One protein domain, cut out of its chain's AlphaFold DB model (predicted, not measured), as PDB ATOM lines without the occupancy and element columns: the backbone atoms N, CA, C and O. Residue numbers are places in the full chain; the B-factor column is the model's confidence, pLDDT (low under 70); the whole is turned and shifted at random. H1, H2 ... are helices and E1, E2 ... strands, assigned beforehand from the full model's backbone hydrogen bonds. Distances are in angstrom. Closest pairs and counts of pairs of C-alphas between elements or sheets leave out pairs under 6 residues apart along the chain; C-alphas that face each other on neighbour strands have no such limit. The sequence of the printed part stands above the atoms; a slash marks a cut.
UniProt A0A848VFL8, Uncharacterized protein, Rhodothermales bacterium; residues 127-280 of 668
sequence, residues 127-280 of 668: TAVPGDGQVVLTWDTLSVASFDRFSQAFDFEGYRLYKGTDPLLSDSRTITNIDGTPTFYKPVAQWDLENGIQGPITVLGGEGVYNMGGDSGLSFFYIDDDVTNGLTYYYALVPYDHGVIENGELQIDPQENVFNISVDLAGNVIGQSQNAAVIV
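Overview. This is residues 127 to 280 of the 668 residues of an uncharacterized protein of Rhodothermales bacterium (UniProt A0A848VFL8). Look first for two long strands, E3 and E9, side by side in the middle of a four-stranded sheet; a smaller sheet of E1, E2 and E8 covers part of it, a sandwich only partly face to face. The hairpin E10 and E11 prolongs E9 away from the small sheet, and the hairpins E6 and E7, and E12 and E13, lie outside both sheets. You will find 154 residues with one short helix and fourteen strands, in the order E1 E2 H1 E3 to E14; the sheets, E5 E3 E9 E14 and E1 E2 E8, are antiparallel. The class is mostly strand, though 68 residues, under half, are in named elements. The whole is compact, with a radius of gyration of the C-alphas of 16.3 A and spans of 52 by 35 by 26 A.

Arrangement. Begin at E1, residues 127 to 130, a hairpin with E2, residues 135 to 139; N 127 and O 138 are within hydrogen-bond range at 2.8 A. E2's other neighbour is E8, residues 221 to 224, with N 137 and O 222 at 2.8 A. H1, residues 142 to 145, is too short for an O i to N i+4 pair; its one O i to N i+3 pair is within range. Next find E3, residues 156 to 164, between E5, residues 189 to 192 (N 161 and O 189, 2.9 A), and E9, residues 233 to 241 (N 160 and O 238, 2.8 A). E14, residues 276 to 279, is E9's other neighbour (N 235 and O 277, 2.8 A), and this sheet is twisted. H1 is on it at a height of 9.0 A. The facing parts of the two sheets are 9.4 A centre to centre, their strands at 24 degrees; the closest C-alphas of E1 and E14, Ala 128 and Ala 277, are 6.0 A apart. E4, residues 182 to 184, pairs with no named strand. E6, residues 200 to 203, and E7, residues 208 to 211, form a hairpin (N 201 and O 210, 2.8 A), apart from E3. E9 runs on into E10, residues 244 to 246, at 31 degrees; E10 forms a hairpin with E11, residues 249 to 252 (N 246 and O 249, 2.9 A). E12, residues 261 to 263, and E13, residues 269 to 272, form another (N 262 and O 271, 2.8 A).

Along the chain. Find C-alpha 127 at (50.669, 20.623, 14.198), where E1 begins. E3 runs 24.8 A from C-alpha 156 at (50.915, 10.603, 32.198), and E9 runs 26.2 A. E14 ends at C-alpha 279, (43.000, 22.108, 8.472).

Size, cuts and confidence. The C-alphas farthest apart, Asn 247 and Ala 266, are 52.4 A apart. The printed part has no cut; E3 to E4 is a long link. Its mean pLDDT is 89.1, and no printed residue is under 70.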
ATOM      1  N   THR A 127      50.503  20.079  15.549       90.56
ATOM      2  CA  THR A 127      50.669  20.623  14.198       90.56
ATOM      3  C   THR A 127      49.943  19.737  13.194       90.56
ATOM      4  O   THR A 127      50.150  18.529  13.171       90.56
ATOM      5  N   ALA A 128      49.109  20.341  12.343       91.44
ATOM      6  CA  ALA A 128      48.419  19.661  11.250       91.44
ATOM      7  C   ALA A 128      48.904  20.180   9.896       91.44
ATOM      8  O   ALA A 128      49.010  21.389   9.682       91.44
ATOM      9  N   VAL A 129      49.143  19.262   8.968       86.94
ATOM     10  CA  VAL A 129      49.644  19.537   7.622       86.94
ATOM     11  C   VAL A 129      48.664  18.951   6.608       86.94
ATOM     12  O   VAL A 129      48.328  17.767   6.697       86.94
ATOM     13  N   PRO A 130      48.194  19.742   5.628       88.25
ATOM     14  CA  PRO A 130      47.281  19.246   4.613       88.25
ATOM     15  C   PRO A 130      48.048  18.472   3.535       88.25
ATOM     16  O   PRO A 130      48.968  19.013   2.917       88.25
ATOM     17  N   GLY A 131      47.622  17.242   3.266       85.25
ATOM     18  CA  GLY A 131      48.029  16.454   2.108       85.25
ATOM     19  C   GLY A 131      46.864  16.206   1.153       85.25
ATOM     20  O   GLY A 131      45.751  16.705   1.350       85.25
ATOM     21  N   ASP A 132      47.144  15.429   0.109       87.19
ATOM     22  CA  ASP A 132      46.149  14.999  -0.869       87.19
ATOM     23  C   ASP A 132      45.431  13.747  -0.372       87.19
ATOM     24  O   ASP A 132      46.039  12.684  -0.293       87.19
ATOM     25  N   GLY A 133      44.164  13.894   0.021       89.69
ATOM     26  CA  GLY A 133      43.386  12.803   0.609       89.69
ATOM     27  C   GLY A 133      43.844  12.407   2.014       89.69
ATOM     28  O   GLY A 133      43.355  11.417   2.540       89.69
ATOM     29  N   GLN A 134      44.743  13.184   2.624       91.00
ATOM     30  CA  GLN A 134      45.285  12.909   3.951       91.00
ATOM     31  C   GLN A 134      45.552  14.191   4.751       91.00
ATOM     32  O   GLN A 134      45.788  15.265   4.187       91.00
ATOM     33  N   VAL A 135      45.575  14.077   6.075       91.75
ATOM     34  CA  VAL A 135      46.147  15.078   6.988       91.75
ATOM     35  C   VAL A 135      47.252  14.413   7.784       91.75
ATOM     36  O   VAL A 135      47.021  13.388   8.415       91.75
ATOM     37  N   VAL A 136      48.435  15.020   7.805       88.06
ATOM     38  CA  VAL A 136      49.505  14.581   8.703       88.06
ATOM     39  C   VAL A 136      49.473  15.436   9.960       88.06
ATOM     40  O   VAL A 136      49.543  16.664   9.894       88.06
ATOM     41  N   LEU A 137      49.344  14.784  11.102       92.12
ATOM     42  CA  LEU A 137      49.321  15.381  12.428       92.12
ATOM     43  C   LEU A 137      50.606  14.996  13.146       92.12
ATOM     44  O   LEU A 137      51.021  13.845  13.077       92.12
ATOM     45  N   THR A 138      51.238  15.949  13.819       87.62
ATOM     46  CA  THR A 138      52.479  15.743  14.582       87.62
ATOM     47  C   THR A 138      52.430  16.553  15.868       87.62
ATOM     48  O   THR A 138      51.768  17.596  15.908       87.62
ATOM     49  N   TRP A 139      53.093  16.086  16.921       90.56
ATOM     50  CA  TRP A 139      53.120  16.785  18.205       90.56
ATOM     51  C   TRP A 139      54.434  16.604  18.962       90.56
ATOM     52  O   TRP A 139      55.232  15.720  18.658       90.56
ATOM     53  N   ASP A 140      54.673  17.495  19.925       85.81
ATOM     54  CA  ASP A 140      55.834  17.437  20.814       85.81
ATOM     55  C   ASP A 140      55.657  16.422  21.961       85.81
ATOM     56  O   ASP A 140      54.574  15.890  22.203       85.81
ATOM     57  N   THR A 141      56.748  16.151  22.679       85.50
ATOM     58  CA  THR A 141      56.794  15.173  23.778       85.50
ATOM     59  C   THR A 141      56.538  15.797  25.156       85.50
ATOM     60  O   THR A 141      56.762  15.146  26.176       85.50
ATOM     61  N   LEU A 142      56.083  17.057  25.231       87.88
ATOM     62  CA  LEU A 142      56.044  17.821  26.486       87.88
ATOM     63  C   LEU A 142      55.195  17.144  27.573       87.88
ATOM     64  O   LEU A 142      55.555  17.192  28.749       87.88
ATOM     65  N   SER A 143      54.091  16.502  27.185       92.50
ATOM     66  CA  SER A 143      53.177  15.822  28.114       92.50
ATOM     67  C   SER A 143      53.818  14.632  28.825       92.50
ATOM     68  O   SER A 143      53.476  14.377  29.974       92.50
ATOM     69  N   VAL A 144      54.774  13.950  28.185       89.56
ATOM     70  CA  VAL A 144      55.455  12.770  28.747       89.56
ATOM     71  C   VAL A 144      56.271  13.143  29.988       89.56
ATOM     72  O   VAL A 144      56.358  12.380  30.943       89.56
ATOM     73  N   ALA A 145      56.832  14.354  30.018       87.00
ATOM     74  CA  ALA A 145      57.603  14.866  31.150       87.00
ATOM     75  C   ALA A 145      56.731  15.525  32.241       87.00
ATOM     76  O   ALA A 145      57.259  16.230  33.109       87.00
ATOM     77  N   SER A 146      55.405  15.359  32.184       90.94
ATOM     78  CA  SER A 146      54.474  15.979  33.125       90.94
ATOM     79  C   SER A 146      54.537  15.315  34.499       90.94
ATOM     80  O   SER A 146      54.362  14.108  34.620       90.94
ATOM     81  N   PHE A 147      54.761  16.121  35.537       88.75
ATOM     82  CA  PHE A 147      54.752  15.687  36.935       88.75
ATOM     83  C   PHE A 147      53.546  16.296  37.649       88.75
ATOM     84  O   PHE A 147      53.468  17.528  37.757       88.75
ATOM     85  N   ASP A 148      52.641  15.459  38.157       85.81
ATOM     86  CA  ASP A 148      51.499  15.923  38.939       85.81
ATOM     87  C   ASP A 148      51.903  16.147  40.403       85.81
ATOM     88  O   ASP A 148      52.465  15.297  41.101       85.81
ATOM     89  N   ARG A 149      51.613  17.355  40.890       81.00
ATOM     90  CA  ARG A 149      51.897  17.761  42.269       81.00
ATOM     91  C   ARG A 149      50.902  17.176  43.259       81.00
ATOM     92  O   ARG A 149      51.251  17.096  44.434       81.00
ATOM     93  N   PHE A 150      49.700  16.807  42.827       79.19
ATOM     94  CA  PHE A 150      48.737  16.152  43.702       79.19
ATOM     95  C   PHE A 150      49.160  14.704  43.975       79.19
ATOM     96  O   PHE A 150      49.361  14.340  45.132       79.19
ATOM     97  N   SER A 151      49.372  13.906  42.923       77.75
ATOM     98  CA  SER A 151      49.790  12.500  43.051       77.75
ATOM     99  C   SER A 151      51.267  12.326  43.452       77.75
ATOM    100  O   SER A 151      51.657  11.253  43.915       77.75
ATOM    101  N   GLN A 152      52.088  13.381  43.325       82.38
ATOM    102  CA  GLN A 152      53.548  13.353  43.519       82.38
ATOM    103  C   GLN A 152      54.238  12.309  42.621       82.38
ATOM    104  O   GLN A 152      55.260  11.724  42.997       82.38
ATOM    105  N   ALA A 153      53.684  12.083  41.429       85.56
ATOM    106  CA  ALA A 153      54.140  11.085  40.475       85.56
ATOM    107  C   ALA A 153      54.148  11.632  39.038       85.56
ATOM    108  O   ALA A 153      53.561  12.669  38.730       85.56
ATOM    109  N   PHE A 154      54.850  10.918  38.159       89.06
ATOM    110  CA  PHE A 154      54.650  11.031  36.716       89.06
ATOM    111  C   PHE A 154      53.517  10.071  36.362       89.06
ATOM    112  O   PHE A 154      53.734   8.861  36.365       89.06
ATOM    113  N   ASP A 155      52.320  10.607  36.151       90.56
ATOM    114  CA  ASP A 155      51.080   9.846  35.952       90.56
ATOM    115  C   ASP A 155      50.486   9.996  34.546       90.56
ATOM    116  O   ASP A 155      49.381   9.520  34.281       90.56
ATOM    117  N   PHE A 156      51.230  10.617  33.624       94.94
ATOM    118  CA  PHE A 156      50.915  10.603  32.198       94.94
ATOM    119  C   PHE A 156      50.766   9.161  31.700       94.94
ATOM    120  O   PHE A 156      51.649   8.335  31.923       94.94
ATOM    121  N   GLU A 157      49.685   8.895  30.969       95.19
ATOM    122  CA  GLU A 157      49.396   7.566  30.432       95.19
ATOM    123  C   GLU A 157      49.434   7.530  28.902       95.19
ATOM    124  O   GLU A 157      49.965   6.596  28.306       95.19
ATOM    125  N   GLY A 158      48.888   8.546  28.231       95.69
ATOM    126  CA  GLY A 158      48.790   8.498  26.778       95.69
ATOM    127  C   GLY A 158      48.175   9.725  26.129       95.69
ATOM    128  O   GLY A 158      47.894  10.732  26.777       95.69
ATOM    129  N   TYR A 159      47.944   9.625  24.822       97.00
ATOM    130  CA  TYR A 159      47.305  10.633  23.982       97.00
ATOM    131  C   TYR A 159      46.031  10.093  23.333       97.00
ATOM    132  O   TYR A 159      45.982   8.960  22.853       97.00
ATOM    133  N   ARG A 160      45.014  10.946  23.217       97.06
ATOM    134  CA  ARG A 160      43.851  10.737  22.353       97.06
ATOM    135  C   ARG A 160      43.772  11.822  21.308       97.06
ATOM    136  O   ARG A 160      43.886  13.007  21.613       97.06
ATOM    137  N   LEU A 161      43.506  11.409  20.080       97.81
ATOM    138  CA  LEU A 161      43.206  12.315  18.992       97.81
ATOM    139  C   LEU A 161      41.705  12.298  18.723       97.81
ATOM    140  O   LEU A 161      41.117  11.262  18.402       97.81
ATOM    141  N   TYR A 162      41.092  13.469  18.816       97.50
ATOM    142  CA  TYR A 162      39.721  13.718  18.401       97.50
ATOM    143  C   TYR A 162      39.713  14.404  17.039       97.50
ATOM    144  O   TYR A 162      40.561  15.246  16.746       97.50
ATOM    145  N   LYS A 163      38.732  14.036  16.218       96.75
ATOM    146  CA  LYS A 163      38.504  14.562  14.872       96.75
ATOM    147  C   LYS A 163      37.040  14.942  14.745       96.75
ATOM    148  O   LYS A 163      36.174  14.166  15.138       96.75
ATOM    149  N   GLY A 164      36.774  16.092  14.146       94.19
ATOM    150  CA  GLY A 164      35.423  16.515  13.820       94.19
ATOM    151  C   GLY A 164      35.339  17.398  12.585       94.19
ATOM    152  O   GLY A 164      36.335  17.889  12.052       94.19
ATOM    153  N   THR A 165      34.110  17.601  12.129       91.06
ATOM    154  CA  THR A 165      33.739  18.448  10.981       91.06
ATOM    155  C   THR A 165      33.172  19.804  11.409       91.06
ATOM    156  O   THR A 165      32.769  20.621  10.575       91.06
ATOM    157  N   ASP A 166      33.144  20.070  12.716       88.69
ATOM    158  CA  ASP A 166      32.776  21.356  13.298       88.69
ATOM    159  C   ASP A 166      33.673  21.731  14.493       88.69
ATOM    160  O   ASP A 166      34.288  20.851  15.095       88.69
ATOM    161  N   PRO A 167      33.736  23.026  14.867       88.69
ATOM    162  CA  PRO A 167      34.627  23.509  15.926       88.69
ATOM    163  C   PRO A 167      34.377  22.920  17.319       88.69
ATOM    164  O   PRO A 167      35.253  23.009  18.174       88.69
ATOM    165  N   LEU A 168      33.190  22.359  17.576       88.19
ATOM    166  CA  LEU A 168      32.853  21.720  18.852       88.19
ATOM    167  C   LEU A 168      33.132  20.214  18.831       88.19
ATOM    168  O   LEU A 168      32.856  19.539  19.822       88.19
ATOM    169  N   LEU A 169      33.615  19.690  17.697       92.38
ATOM    170  CA  LEU A 169      33.797  18.267  17.425       92.38
ATOM    171  C   LEU A 169      32.550  17.453  17.815       92.38
ATOM    172  O   LEU A 169      32.637  16.361  18.386       92.38
ATOM    173  N   SER A 170      31.365  18.017  17.549       88.69
ATOM    174  CA  SER A 170      30.092  17.479  18.036       88.69
ATOM    175  C   SER A 170      29.766  16.094  17.470       88.69
ATOM    176  O   SER A 170      29.099  15.293  18.120       88.69
ATOM    177  N   ASP A 171      30.294  15.792  16.287       89.81
ATOM    178  CA  ASP A 171      30.250  14.493  15.625       89.81
ATOM    179  C   ASP A 171      31.069  13.410  16.336       89.81
ATOM    180  O   ASP A 171      30.717  12.234  16.248       89.81
ATOM    181  N   SER A 172      32.110  13.791  17.076       92.94
ATOM    182  CA  SER A 172      32.874  12.859  17.912       92.94
ATOM    183  C   SER A 172      32.351  12.761  19.348       92.94
ATOM    184  O   SER A 172      32.593  11.751  20.006       92.94
ATOM    185  N   ARG A 173      31.570  13.732  19.847       91.12
ATOM    186  CA  ARG A 173      30.996  13.711  21.209       91.12
ATOM    187  C   ARG A 173      29.793  12.768  21.329       91.12
ATOM    188  O   ARG A 173      28.656  13.201  21.511       91.12
ATOM    189  N   THR A 174      30.036  11.466  21.207       91.69
ATOM    190  CA  THR A 174      28.978  10.446  21.106       91.69
ATOM    191  C   THR A 174      28.941   9.450  22.260       91.69
ATOM    192  O   THR A 174      27.991   8.674  22.343       91.69
ATOM    193  N   ILE A 175      29.965   9.399  23.114       89.12
ATOM    194  CA  ILE A 175      30.011   8.443  24.227       89.12
ATOM    195  C   ILE A 175      29.169   9.003  25.367       89.12
ATOM    196  O   ILE A 175      29.431  10.103  25.853       89.12
ATOM    197  N   THR A 176      28.155   8.249  25.782       87.44
ATOM    198  CA  THR A 176      27.199   8.692  26.794       87.44
ATOM    199  C   THR A 176      27.463   8.071  28.157       87.44
ATOM    200  O   THR A 176      27.966   6.949  28.245       87.44
ATOM    201  N   ASN A 177      27.049   8.766  29.214       81.81
ATOM    202  CA  ASN A 177      26.869   8.157  30.529       81.81
ATOM    203  C   ASN A 177      25.674   7.176  30.536       81.81
ATOM    204  O   ASN A 177      24.997   6.969  29.519       81.81
ATOM    205  N   ILE A 178      25.410   6.571  31.696       79.31
ATOM    206  CA  ILE A 178      24.309   5.617  31.897       79.31
ATOM    207  C   ILE A 178      22.916   6.203  31.593       79.31
ATOM    208  O   ILE A 178      22.018   5.458  31.191       79.31
ATOM    209  N   ASP A 179      22.753   7.522  31.703       78.69
ATOM    210  CA  ASP A 179      21.499   8.238  31.442       78.69
ATOM    211  C   ASP A 179      21.329   8.664  29.974       78.69
ATOM    212  O   ASP A 179      20.282   9.183  29.581       78.69
ATOM    213  N   GLY A 180      22.328   8.397  29.125       78.88
ATOM    214  CA  GLY A 180      22.298   8.731  27.700       78.88
ATOM    215  C   GLY A 180      22.753  10.157  27.374       78.88
ATOM    216  O   GLY A 180      22.598  10.594  26.231       78.88
ATOM    217  N   THR A 181      23.337  10.875  28.334       81.69
ATOM    218  CA  THR A 181      23.917  12.210  28.133       81.69
ATOM    219  C   THR A 181      25.303  12.088  27.493       81.69
ATOM    220  O   THR A 181      26.134  11.356  28.025       81.69
ATOM    221  N   PRO A 182      25.600  12.778  26.371       84.38
ATOM    222  CA  PRO A 182      26.932  12.763  25.762       84.38
ATOM    223  C   PRO A 182      28.009  13.381  26.666       84.38
ATOM    224  O   PRO A 182      28.043  14.595  26.894       84.38
ATOM    225  N   THR A 183      28.929  12.544  27.136       83.81
ATOM    226  CA  THR A 183      29.951  12.899  28.128       83.81
ATOM    227  C   THR A 183      31.340  12.944  27.508       83.81
ATOM    228  O   THR A 183      32.004  13.971  27.621       83.81
ATOM    229  N   PHE A 184      31.749  11.893  26.789       90.50
ATOM    230  CA  PHE A 184      33.101  11.779  26.230       90.50
ATOM    231  C   PHE A 184      33.114  11.842  24.700       90.50
ATOM    232  O   PHE A 184      32.120  11.551  24.018       90.50
ATOM    233  N   TYR A 185      34.273  12.208  24.163       93.88
ATOM    234  CA  TYR A 185      34.552  12.164  22.736       93.88
ATOM    235  C   TYR A 185      35.047  10.774  22.342       93.88
ATOM    236  O   TYR A 185      35.807  10.128  23.061       93.88
ATOM    237  N   LYS A 186      34.606  10.294  21.183       94.94
ATOM    238  CA  LYS A 186      35.125   9.086  20.563       94.94
ATOM    239  C   LYS A 186      36.429   9.442  19.832       94.94
ATOM    240  O   LYS A 186      36.362  10.203  18.864       94.94
ATOM    241  N   PRO A 187      37.586   8.899  20.245       95.94
ATOM    242  CA  PRO A 187      38.845   9.149  19.555       95.94
ATOM    243  C   PRO A 187      38.868   8.508  18.166       95.94
ATOM    244  O   PRO A 187      38.286   7.441  17.952       95.94
ATOM    245  N   VAL A 188      39.560   9.163  17.231       96.19
ATOM    246  CA  VAL A 188      39.959   8.549  15.953       96.19
ATOM    247  C   VAL A 188      41.187   7.660  16.149       96.19
ATOM    248  O   VAL A 188      41.296   6.616  15.511       96.19
ATOM    249  N   ALA A 189      42.062   8.034  17.084       96.38
ATOM    250  CA  ALA A 189      43.233   7.271  17.478       96.38
ATOM    251  C   ALA A 189      43.574   7.523  18.955       96.38
ATOM    252  O   ALA A 189      43.252   8.579  19.510       96.38
ATOM    253  N   GLN A 190      44.197   6.532  19.585       96.25
ATOM    254  CA  GLN A 190      44.639   6.558  20.974       96.25
ATOM    255  C   GLN A 190      45.978   5.821  21.056       96.25
ATOM    256  O   GLN A 190      46.108   4.765  20.439       96.25
ATOM    257  N   TRP A 191      46.927   6.397  21.789       95.62
ATOM    258  CA  TRP A 191      48.259   5.844  22.046       95.62
ATOM    259  C   TRP A 191      48.542   5.917  23.533       95.62
ATOM    260  O   TRP A 191      48.256   6.944  24.147       95.62
ATOM    261  N   ASP A 192      49.100   4.861  24.094       95.12
ATOM    262  CA  ASP A 192      49.300   4.705  25.532       95.12
ATOM    263  C   ASP A 192      50.606   3.978  25.834       95.12
ATOM    264  O   ASP A 192      51.157   3.287  24.972       95.12
ATOM    265  N   LEU A 193      51.135   4.188  27.036       92.75
ATOM    266  CA  LEU A 193      52.355   3.533  27.491       92.75
ATOM    267  C   LEU A 193      52.165   2.011  27.537       92.75
ATOM    268  O   LEU A 193      51.119   1.513  27.926       92.75
ATOM    269  N   GLU A 194      53.208   1.252  27.195       91.19
ATOM    270  CA  GLU A 194      53.206  -0.212  27.344       91.19
ATOM    271  C   GLU A 194      53.552  -0.601  28.793       91.19
ATOM    272  O   GLU A 194      54.609  -1.168  29.083       91.19
ATOM    273  N   ASN A 195      52.682  -0.232  29.736       90.00
ATOM    274  CA  ASN A 195      52.915  -0.372  31.180       90.00
ATOM    275  C   ASN A 195      51.920  -1.333  31.874       90.00
ATOM    276  O   ASN A 195      52.064  -1.621  33.068       90.00
ATOM    277  N   GLY A 196      50.940  -1.865  31.137       91.62
ATOM    278  CA  GLY A 196      49.896  -2.766  31.621       91.62
ATOM    279  C   GLY A 196      48.618  -2.071  32.112       91.62
ATOM    280  O   GLY A 196      47.699  -2.767  32.563       91.62
ATOM    281  N   ILE A 197      48.534  -0.737  32.060       90.62
ATOM    282  CA  ILE A 197      47.352   0.058  32.418       90.62
ATOM    283  C   ILE A 197      46.465   0.195  31.179       90.62
ATOM    284  O   ILE A 197      46.603   1.097  30.365       90.62
ATOM    285  N   GLN A 198      45.490  -0.701  31.047       93.44
ATOM    286  CA  GLN A 198      44.687  -0.793  29.829       93.44
ATOM    287  C   GLN A 198      43.207  -1.070  30.094       93.44
ATOM    288  O   GLN A 198      42.792  -1.525  31.165       93.44
ATOM    289  N   GLY A 199      42.402  -0.855  29.056       91.69
ATOM    290  CA  GLY A 199      40.993  -1.213  29.029       91.69
ATOM    291  C   GLY A 199      40.059  -0.232  29.749       91.69
ATOM    292  O   GLY A 199      40.454   0.848  30.188       91.69
ATOM    293  N   PRO A 200      38.763  -0.575  29.818       92.31
ATOM    294  CA  PRO A 200      37.750   0.306  30.373       92.31
ATOM    295  C   PRO A 200      37.803   0.341  31.903       92.31
ATOM    296  O   PRO A 200      37.711  -0.699  32.557       92.31
ATOM    297  N   ILE A 201      37.828   1.546  32.462       90.88
ATOM    298  CA  ILE A 201      37.626   1.806  33.885       90.88
ATOM    299  C   ILE A 201      36.317   2.565  34.109       90.88
ATOM    300  O   ILE A 201      35.839   3.305  33.247       90.88
ATOM    301  N   THR A 202      35.722   2.369  35.278       89.00
ATOM    302  CA  THR A 202      34.511   3.084  35.677       89.00
ATOM    303  C   THR A 202      34.891   4.431  36.275       89.00
ATOM    304  O   THR A 202      35.682   4.469  37.210       89.00
ATOM    305  N   VAL A 203      34.291   5.506  35.771       85.50
ATOM    306  CA  VAL A 203      34.524   6.895  36.203       85.50
ATOM    307  C   VAL A 203      33.205   7.564  36.585       85.50
ATOM    308  O   VAL A 203      32.132   6.953  36.470       85.50
ATOM    309  N   LEU A 204      33.259   8.815  37.045       78.69
ATOM    310  CA  LEU A 204      32.093   9.609  37.447       78.69
ATOM    311  C   LEU A 204      31.270   8.889  38.528       78.69
ATOM    312  O   LEU A 204      30.037   8.869  38.537       78.69
ATOM    313  N   GLY A 205      31.973   8.196  39.428       72.44
ATOM    314  CA  GLY A 205      31.367   7.413  40.500       72.44
ATOM    315  C   GLY A 205      30.362   6.360  40.016       72.44
ATOM    316  O   GLY A 205      29.332   6.176  40.667       72.44
ATOM    317  N   GLY A 206      30.620   5.704  38.878       79.94
ATOM    318  CA  GLY A 206      29.776   4.614  38.370       79.94
ATOM    319  C   GLY A 206      28.978   4.923  37.107       79.94
ATOM    320  O   GLY A 206      28.367   4.015  36.546       79.94
ATOM    321  N   GLU A 207      28.948   6.181  36.678       80.44
ATOM    322  CA  GLU A 207      28.021   6.658  35.644       80.44
ATOM    323  C   GLU A 207      28.637   6.677  34.243       80.44
ATOM    324  O   GLU A 207      27.906   6.670  33.250       80.44
ATOM    325  N   GLY A 208      29.969   6.661  34.153       84.81
ATOM    326  CA  GLY A 208      30.714   6.665  32.901       84.81
ATOM    327  C   GLY A 208      31.735   5.536  32.814       84.81
ATOM    328  O   GLY A 208      32.155   4.960  33.818       84.81
ATOM    329  N   VAL A 209      32.156   5.240  31.585       89.25
ATOM    330  CA  VAL A 209      33.268   4.329  31.302       89.25
ATOM    331  C   VAL A 209      34.323   5.091  30.517       89.25
ATOM    332  O   VAL A 209      34.014   5.685  29.483       89.25
ATOM    333  N   TYR A 210      35.557   5.049  31.005       90.62
ATOM    334  CA  TYR A 210      36.719   5.693  30.406       90.62
ATOM    335  C   TYR A 210      37.698   4.626  29.914       90.62
ATOM    336  O   TYR A 210      37.996   3.685  30.642       90.62
ATOM    337  N   ASN A 211      38.171   4.725  28.671       93.00
ATOM    338  CA  ASN A 211      39.057   3.715  28.086       93.00
ATOM    339  C   ASN A 211      40.535   4.083  28.268       93.00
ATOM    340  O   ASN A 211      41.007   4.999  27.598       93.00
ATOM    341  N   MET A 212      41.273   3.356  29.102       93.56
ATOM    342  CA  MET A 212      42.681   3.652  29.395       93.56
ATOM    343  C   MET A 212      43.635   3.408  28.226       93.56
ATOM    344  O   MET A 212      44.697   4.011  28.199       93.56
ATOM    345  N   GLY A 213      43.217   2.641  27.217       93.88
ATOM    346  CA  GLY A 213      44.065   2.286  26.082       93.88
ATOM    347  C   GLY A 213      44.211   0.776  25.955       93.88
ATOM    348  O   GLY A 213      43.340   0.031  26.424       93.88
ATOM    349  N   GLY A 214      45.256   0.332  25.266       94.62
ATOM    350  CA  GLY A 214      45.489  -1.070  24.934       94.62
ATOM    351  C   GLY A 214      46.957  -1.488  24.932       94.62
ATOM    352  O   GLY A 214      47.259  -2.455  24.239       94.62
ATOM    353  N   ASP A 215      47.825  -0.774  25.654       92.12
ATOM    354  CA  ASP A 215      49.283  -0.927  25.639       92.12
ATOM    355  C   ASP A 215      49.828  -0.846  24.201       92.12
ATOM    356  O   ASP A 215      50.445  -1.781  23.693       92.12
ATOM    357  N   SER A 216      49.498   0.234  23.487       89.56
ATOM    358  CA  SER A 216      49.799   0.376  22.052       89.56
ATOM    359  C   SER A 216      51.156   1.010  21.730       89.56
ATOM    360  O   SER A 216      51.557   1.022  20.562       89.56
ATOM    361  N   GLY A 217      51.840   1.549  22.738       89.25
ATOM    362  CA  GLY A 217      53.035   2.364  22.570       89.25
ATOM    363  C   GLY A 217      52.706   3.798  22.154       89.25
ATOM    364  O   GLY A 217      51.665   4.100  21.562       89.25
ATOM    365  N   LEU A 218      53.619   4.721  22.463       88.56
ATOM    366  CA  LEU A 218      53.456   6.127  22.109       88.56
ATOM    367  C   LEU A 218      53.781   6.375  20.632       88.56
ATOM    368  O   LEU A 218      54.769   5.879  20.096       88.56
ATOM    369  N   SER A 219      52.979   7.233  20.005       86.19
ATOM    370  CA  SER A 219      53.303   7.870  18.730       86.19
ATOM    371  C   SER A 219      53.365   9.385  18.909       86.19
ATOM    372  O   SER A 219      52.737   9.939  19.813       86.19
ATOM    373  N   PHE A 220      54.098  10.054  18.020       86.75
ATOM    374  CA  PHE A 220      54.199  11.520  17.939       86.75
ATOM    375  C   PHE A 220      53.776  12.064  16.574       86.75
ATOM    376  O   PHE A 220      53.964  13.243  16.256       86.75
ATOM    377  N   PHE A 221      53.183  11.191  15.761       85.44
ATOM    378  CA  PHE A 221      52.566  11.532  14.497       85.44
ATOM    379  C   PHE A 221      51.368  10.621  14.207       85.44
ATOM    380  O   PHE A 221      51.234   9.516  14.740       85.44
ATOM    381  N   TYR A 222      50.492  11.092  13.332       90.00
ATOM    382  CA  TYR A 222      49.375  10.327  12.809       90.00
ATOM    383  C   TYR A 222      49.031  10.810  11.408       90.00
ATOM    384  O   TYR A 222      48.976  12.014  11.158       90.00
ATOM    385  N   ILE A 223      48.786   9.871  10.501       90.06
ATOM    386  CA  ILE A 223      48.287  10.170   9.163       90.06
ATOM    387  C   ILE A 223      46.807   9.800   9.145       90.06
ATOM    388  O   ILE A 223      46.437   8.645   9.348       90.06
ATOM    389  N   ASP A 224      45.963  10.805   8.948       94.88
ATOM    390  CA  ASP A 224      44.529  10.636   8.779       94.88
ATOM    391  C   ASP A 224      44.183  10.620   7.291       94.88
ATOM    392  O   ASP A 224      44.070  11.677   6.670       94.88
ATOM    393  N   ASP A 225      44.001   9.421   6.740       93.69
ATOM    394  CA  ASP A 225      43.596   9.196   5.346       93.69
ATOM    395  C   ASP A 225      42.065   9.176   5.155       93.69
ATOM    396  O   ASP A 225      41.563   9.034   4.040       93.69
ATOM    397  N   ASP A 226      41.278   9.312   6.230       95.06
ATOM    398  CA  ASP A 226      39.810   9.348   6.171       95.06
ATOM    399  C   ASP A 226      39.306  10.784   5.964       95.06
ATOM    400  O   ASP A 226      38.450  11.303   6.688       95.06
ATOM    401  N   VAL A 227      39.893  11.497   5.006       93.50
ATOM    402  CA  VAL A 227      39.585  12.908   4.769       93.50
ATOM    403  C   VAL A 227      39.284  13.194   3.309       93.50
ATOM    404  O   VAL A 227      39.884  12.653   2.384       93.50
ATOM    405  N   THR A 228      38.359  14.122   3.091       90.69
ATOM    406  CA  THR A 228      38.023  14.602   1.753       90.69
ATOM    407  C   THR A 228      38.675  15.955   1.520       90.69
ATOM    408  O   THR A 228      38.429  16.918   2.253       90.69
ATOM    409  N   ASN A 229      39.450  16.066   0.442       88.81
ATOM    410  CA  ASN A 229      40.027  17.337   0.019       88.81
ATOM    411  C   ASN A 229      38.964  18.435  -0.081       88.81
ATOM    412  O   ASN A 229      37.996  18.325  -0.829       88.81
ATOM    413  N   GLY A 230      39.195  19.546   0.614       82.56
ATOM    414  CA  GLY A 230      38.337  20.736   0.582       82.56
ATOM    415  C   GLY A 230      37.387  20.857   1.748       82.56
ATOM    416  O   GLY A 230      36.881  21.957   1.961       82.56
ATOM    417  N   LEU A 231      37.178  19.783   2.508       85.75
ATOM    418  CA  LEU A 231      36.468  19.865   3.773       85.75
ATOM    419  C   LEU A 231      37.405  20.378   4.859       85.75
ATOM    420  O   LEU A 231      38.575  20.006   4.917       85.75
ATOM    421  N   THR A 232      36.885  21.254   5.711       88.50
ATOM    422  CA  THR A 232      37.603  21.685   6.907       88.50
ATOM    423  C   THR A 232      37.409  20.649   8.002       88.50
ATOM    424  O   THR A 232      36.277  20.373   8.396       88.50
ATOM    425  N   TYR A 233      38.519  20.127   8.509       94.06
ATOM    426  CA  TYR A 233      38.566  19.236   9.657       94.06
ATOM    427  C   TYR A 233      39.159  19.954  10.865       94.06
ATOM    428  O   TYR A 233      40.019  20.832  10.741       94.06
ATOM    429  N   TYR A 234      38.672  19.560  12.032       95.62
ATOM    430  CA  TYR A 234      39.062  20.068  13.335       95.62
ATOM    431  C   TYR A 234      39.636  18.902  14.129       95.62
ATOM    432  O   TYR A 234      38.973  17.876  14.274       95.62
ATOM    433  N   TYR A 235      40.852  19.061  14.633       98.00
ATOM    434  CA  TYR A 235      41.535  18.062  15.443       98.00
ATOM    435  C   TYR A 235      41.836  18.616  16.825       98.00
ATOM    436  O   TYR A 235      42.158  19.797  16.966       98.00
ATOM    437  N   ALA A 236      41.771  17.751  17.829       97.81
ATOM    438  CA  ALA A 236      42.242  18.035  19.174       97.81
ATOM    439  C   ALA A 236      43.028  16.833  19.695       97.81
ATOM    440  O   ALA A 236      42.512  15.719  19.709       97.81
ATOM    441  N   LEU A 237      44.269  17.063  20.109       97.88
ATOM    442  CA  LEU A 237      45.107  16.071  20.765       97.88
ATOM    443  C   LEU A 237      45.043  16.311  22.272       97.88
ATOM    444  O   LEU A 237      45.414  17.380  22.754       97.88
ATOM    445  N   VAL A 238      44.560  15.341  23.033       96.38
ATOM    446  CA  VAL A 238      44.475  15.452  24.489       96.38
ATOM    447  C   VAL A 238      45.355  14.377  25.117       96.38
ATOM    448  O   VAL A 238      45.092  13.191  24.920       96.38
ATOM    449  N   PRO A 239      46.437  14.736  25.826       96.88
ATOM    450  CA  PRO A 239      47.059  13.790  26.728       96.88
ATOM    451  C   PRO A 239      46.133  13.541  27.918       96.88
ATOM    452  O   PRO A 239      45.351  14.422  28.304       96.88
ATOM    453  N   TYR A 240      46.250  12.355  28.496       95.75
ATOM    454  CA  TYR A 240      45.528  11.962  29.694       95.75
ATOM    455  C   TYR A 240      46.440  11.236  30.679       95.75
ATOM    456  O   TYR A 240      47.432  10.619  30.282       95.75
ATOM    457  N   ASP A 241      46.103  11.346  31.958       94.75
ATOM    458  CA  ASP A 241      46.730  10.592  33.044       94.75
ATOM    459  C   ASP A 241      45.937   9.317  33.376       94.75
ATOM    460  O   ASP A 241      44.859   9.070  32.829       94.75
ATOM    461  N   HIS A 242      46.472   8.482  34.265       91.19
ATOM    462  CA  HIS A 242      45.791   7.275  34.743       91.19
ATOM    463  C   HIS A 242      44.990   7.462  36.039       91.19
ATOM    464  O   HIS A 242      44.527   6.480  36.630       91.19
ATOM    465  N   GLY A 243      44.804   8.704  36.487       88.00
ATOM    466  CA  GLY A 243      44.175   9.021  37.763       88.00
ATOM    467  C   GLY A 243      44.911   8.421  38.966       88.00
ATOM    468  O   GLY A 243      46.046   7.942  38.878       88.00
ATOM    469  N   VAL A 244      44.238   8.416  40.120       84.75
ATOM    470  CA  VAL A 244      44.800   7.906  41.382       84.75
ATOM    471  C   VAL A 244      43.987   6.713  41.869       84.75
ATOM    472  O   VAL A 244      42.803   6.840  42.192       84.75
ATOM    473  N   ILE A 245      44.638   5.552  41.957       81.31
ATOM    474  CA  ILE A 245      44.056   4.315  42.488       81.31
ATOM    475  C   ILE A 245      44.672   4.023  43.857       81.31
ATOM    476  O   ILE A 245      45.862   3.730  43.963       81.31
ATOM    477  N   GLU A 246      43.848   4.013  44.903       77.31
ATOM    478  CA  GLU A 246      44.263   3.623  46.251       77.31
ATOM    479  C   GLU A 246      43.500   2.384  46.709       77.31
ATOM    480  O   GLU A 246      42.279   2.303  46.603       77.31
ATOM    481  N   ASN A 247      44.218   1.390  47.244       77.19
ATOM    482  CA  ASN A 247      43.641   0.128  47.732       77.19
ATOM    483  C   ASN A 247      42.776  -0.628  46.698       77.19
ATOM    484  O   ASN A 247      41.930  -1.439  47.073       77.19
ATOM    485  N   GLY A 248      43.018  -0.401  45.402       74.19
ATOM    486  CA  GLY A 248      42.250  -0.999  44.306       74.19
ATOM    487  C   GLY A 248      40.948  -0.267  43.969       74.19
ATOM    488  O   GLY A 248      40.173  -0.778  43.164       74.19
ATOM    489  N   GLU A 249      40.709   0.909  44.555       75.75
ATOM    490  CA  GLU A 249      39.585   1.788  44.239       75.75
ATOM    491  C   GLU A 249      40.088   3.093  43.610       75.75
ATOM    492  O   GLU A 249      41.072   3.680  44.064       75.75
ATOM    493  N   LEU A 250      39.403   3.544  42.557       79.62
ATOM    494  CA  LEU A 250      39.682   4.813  41.893       79.62
ATOM    495  C   LEU A 250      39.234   5.961  42.806       79.62
ATOM    496  O   LEU A 250      38.044   6.098  43.087       79.62
ATOM    497  N   GLN A 251      40.188   6.750  43.298       80.44
ATOM    498  CA  GLN A 251      39.928   7.922  44.141       80.44
ATOM    499  C   GLN A 251      39.768   9.186  43.302       80.44
ATOM    500  O   GLN A 251      38.955  10.053  43.624       80.44
ATOM    501  N   ILE A 252      40.550   9.282  42.225       82.44
ATOM    502  CA  ILE A 252      40.513  10.387  41.274       82.44
ATOM    503  C   ILE A 252      40.410   9.803  39.882       82.44
ATOM    504  O   ILE A 252      41.255   9.002  39.482       82.44
ATOM    505  N   ASP A 253      39.364  10.215  39.172       87.69
ATOM    506  CA  ASP A 253      39.162   9.859  37.776       87.69
ATOM    507  C   ASP A 253      40.312  10.409  36.915       87.69
ATOM    508  O   ASP A 253      40.771  11.526  37.177       87.69
ATOM    509  N   PRO A 254      40.731   9.683  35.864       91.62
ATOM    510  CA  PRO A 254      41.666  10.193  34.873       91.62
ATOM    511  C   PRO A 254      41.312  11.593  34.380       91.62
ATOM    512  O   PRO A 254      40.150  11.856  34.044       91.62
ATOM    513  N   GLN A 255      42.302  12.476  34.299       89.81
ATOM    514  CA  GLN A 255      42.141  13.799  33.706       89.81
ATOM    515  C   GLN A 255      42.737  13.824  32.299       89.81
ATOM    516  O   GLN A 255      43.773  13.230  32.016       89.81
ATOM    517  N   GLU A 256      42.081  14.553  31.398       93.00
ATOM    518  CA  GLU A 256      42.593  14.852  30.059       93.00
ATOM    519  C   GLU A 256      42.592  16.364  29.818       93.00
ATOM    520  O   GLU A 256      41.806  17.107  30.416       93.00
ATOM    521  N   ASN A 257      43.491  16.861  28.961       92.56
ATOM    522  CA  ASN A 257      43.496  18.292  28.655       92.56
ATOM    523  C   ASN A 257      42.187  18.749  27.997       92.56
ATOM    524  O   ASN A 257      41.599  18.076  27.154       92.56
ATOM    525  N   VAL A 258      41.813  19.993  28.289       90.69
ATOM    526  CA  VAL A 258      40.755  20.699  27.565       90.69
ATOM    527  C   VAL A 258      41.320  21.293  26.272       90.69
ATOM    528  O   VAL A 258      42.463  21.750  26.225       90.69
ATOM    529  N   PHE A 259      40.504  21.335  25.221       93.44
ATOM    530  CA  PHE A 259      40.793  22.050  23.979       93.44
ATOM    531  C   PHE A 259      39.727  23.121  23.715       93.44
ATOM    532  O   PHE A 259      38.602  23.038  24.209       93.44
ATOM    533  N   ASN A 260      40.067  24.137  22.922       90.19
ATOM    534  CA  ASN A 260      39.120  25.175  22.518       90.19
ATOM    535  C   ASN A 260      39.375  25.610  21.073       90.19
ATOM    536  O   ASN A 260      40.509  25.923  20.716       90.19
ATOM    537  N   ILE A 261      38.313  25.704  20.274       92.31
ATOM    538  CA  ILE A 261      38.340  26.266  18.922       92.31
ATOM    539  C   ILE A 261      37.239  27.315  18.842       92.31
ATOM    540  O   ILE A 261      36.048  27.022  18.912       92.31
ATOM    541  N   SER A 262      37.647  28.571  18.727       87.25
ATOM    542  CA  SER A 262      36.743  29.713  18.704       87.25
ATOM    543  C   SER A 262      36.499  30.158  17.267       87.25
ATOM    544  O   SER A 262      37.444  30.338  16.496       87.25
ATOM    545  N   VAL A 263      35.231  30.380  16.918       86.00
ATOM    546  CA  VAL A 263      34.800  30.875  15.602       86.00
ATOM    547  C   VAL A 263      33.953  32.140  15.724       86.00
ATOM    548  O   VAL A 263      33.292  32.361  16.738       86.00
ATOM    549  N   ASP A 264      33.967  32.979  14.688       81.88
ATOM    550  CA  ASP A 264      33.043  34.107  14.557       81.88
ATOM    551  C   ASP A 264      31.648  33.661  14.062       81.88
ATOM    552  O   ASP A 264      31.404  32.494  13.750       81.88
ATOM    553  N   LEU A 265      30.705  34.605  13.958       75.38
ATOM    554  CA  LEU A 265      29.346  34.326  13.463       75.38
ATOM    555  C   LEU A 265      29.324  33.805  12.013       75.38
ATOM    556  O   LEU A 265      28.410  33.069  11.626       75.38
ATOM    557  N   ALA A 266      30.310  34.188  11.202       72.19
ATOM    558  CA  ALA A 266      30.451  33.737   9.824       72.19
ATOM    559  C   ALA A 266      31.078  32.331   9.725       72.19
ATOM    560  O   ALA A 266      31.049  31.746   8.645       72.19
ATOM    561  N   GLY A 267      31.555  31.765  10.838       75.00
ATOM    562  CA  GLY A 267      32.196  30.452  10.904       75.00
ATOM    563  C   GLY A 267      33.707  30.493  10.665       75.00
ATOM    564  O   GLY A 267      34.317  29.442  10.489       75.00
ATOM    565  N   ASN A 268      34.328  31.677  10.650       80.94
ATOM    566  CA  ASN A 268      35.780  31.795  10.529       80.94
ATOM    567  C   ASN A 268      36.442  31.541  11.882       80.94
ATOM    568  O   ASN A 268      35.992  32.064  12.902       80.94
ATOM    569  N   VAL A 269      37.544  30.794  11.890       85.56
ATOM    570  CA  VAL A 269      38.332  30.535  13.101       85.56
ATOM    571  C   VAL A 269      39.005  31.824  13.572       85.56
ATOM    572  O   VAL A 269      39.752  32.450  12.822       85.56
ATOM    573  N   ILE A 270      38.741  32.214  14.821       89.44
ATOM    574  CA  ILE A 270      39.337  33.390  15.480       89.44
ATOM    575  C   ILE A 270      40.459  33.017  16.452       89.44
ATOM    576  O   ILE A 270      41.266  33.872  16.811       89.44
ATOM    577  N   GLY A 271      40.522  31.758  16.881       88.31
ATOM    578  CA  GLY A 271      41.573  31.260  17.758       88.31
ATOM    579  C   GLY A 271      41.394  29.784  18.084       88.31
ATOM    580  O   GLY A 271      40.286  29.255  18.001       88.31
ATOM    581  N   GLN A 272      42.488  29.135  18.468       92.56
ATOM    582  CA  GLN A 272      42.508  27.738  18.893       92.56
ATOM    583  C   GLN A 272      43.530  27.545  20.022       92.56
ATOM    584  O   GLN A 272      44.481  28.325  20.131       92.56
ATOM    585  N   SER A 273      43.328  26.536  20.868       93.75
ATOM    586  CA  SER A 273      44.336  26.087  21.833       93.75
ATOM    587  C   SER A 273      45.514  25.406  21.122       93.75
ATOM    588  O   SER A 273      45.382  24.949  19.991       93.75
ATOM    589  N   GLN A 274      46.677  25.332  21.775       95.31
ATOM    590  CA  GLN A 274      47.902  24.779  21.167       95.31
ATOM    591  C   GLN A 274      47.810  23.287  20.821       95.31
ATOM    592  O   GLN A 274      48.499  22.817  19.925       95.31
ATOM    593  N   ASN A 275      46.927  22.559  21.498       96.69
ATOM    594  CA  ASN A 275      46.645  21.154  21.245       96.69
ATOM    595  C   ASN A 275      45.488  20.929  20.256       96.69
ATOM    596  O   ASN A 275      45.026  19.802  20.099       96.69
ATOM    597  N   ALA A 276      44.993  21.988  19.612       96.94
ATOM    598  CA  ALA A 276      43.959  21.916  18.593       96.94
ATOM    599  C   ALA A 276      44.484  22.434  17.251       96.94
ATOM    600  O   ALA A 276      45.298  23.357  17.199       96.94
ATOM    601  N   ALA A 277      43.986  21.864  16.158       96.00
ATOM    602  CA  ALA A 277      44.358  22.251  14.806       96.00
ATOM    603  C   ALA A 277      43.144  22.272  13.874       96.00
ATOM    604  O   ALA A 277      42.281  21.398  13.936       96.00
ATOM    605  N   VAL A 278      43.093  23.263  12.983       95.12
ATOM    606  CA  VAL A 278      42.075  23.367  11.932       95.12
ATOM    607  C   VAL A 278      42.754  23.304  10.579       95.12
ATOM    608  O   VAL A 278      43.676  24.075  10.307       95.12
ATOM    609  N   ILE A 279      42.306  22.389   9.724       93.25
ATOM    610  CA  ILE A 279      43.000  22.108   8.472       93.25
ATOM    611  C   ILE A 279      42.044  21.725   7.346       93.25
ATOM    612  O   ILE A 279      40.976  21.163   7.568       93.25
ATOM    613  N   VAL A 280      42.436  22.055   6.115       90.56
ATOM    614  CA  VAL A 280      41.706  21.705   4.893       90.56
ATOM    615  C   VAL A 280      42.643  20.894   3.995       90.56
ATOM    616  O   VAL A 280      43.537  21.494   3.386       90.56
TER     617      VAL A 280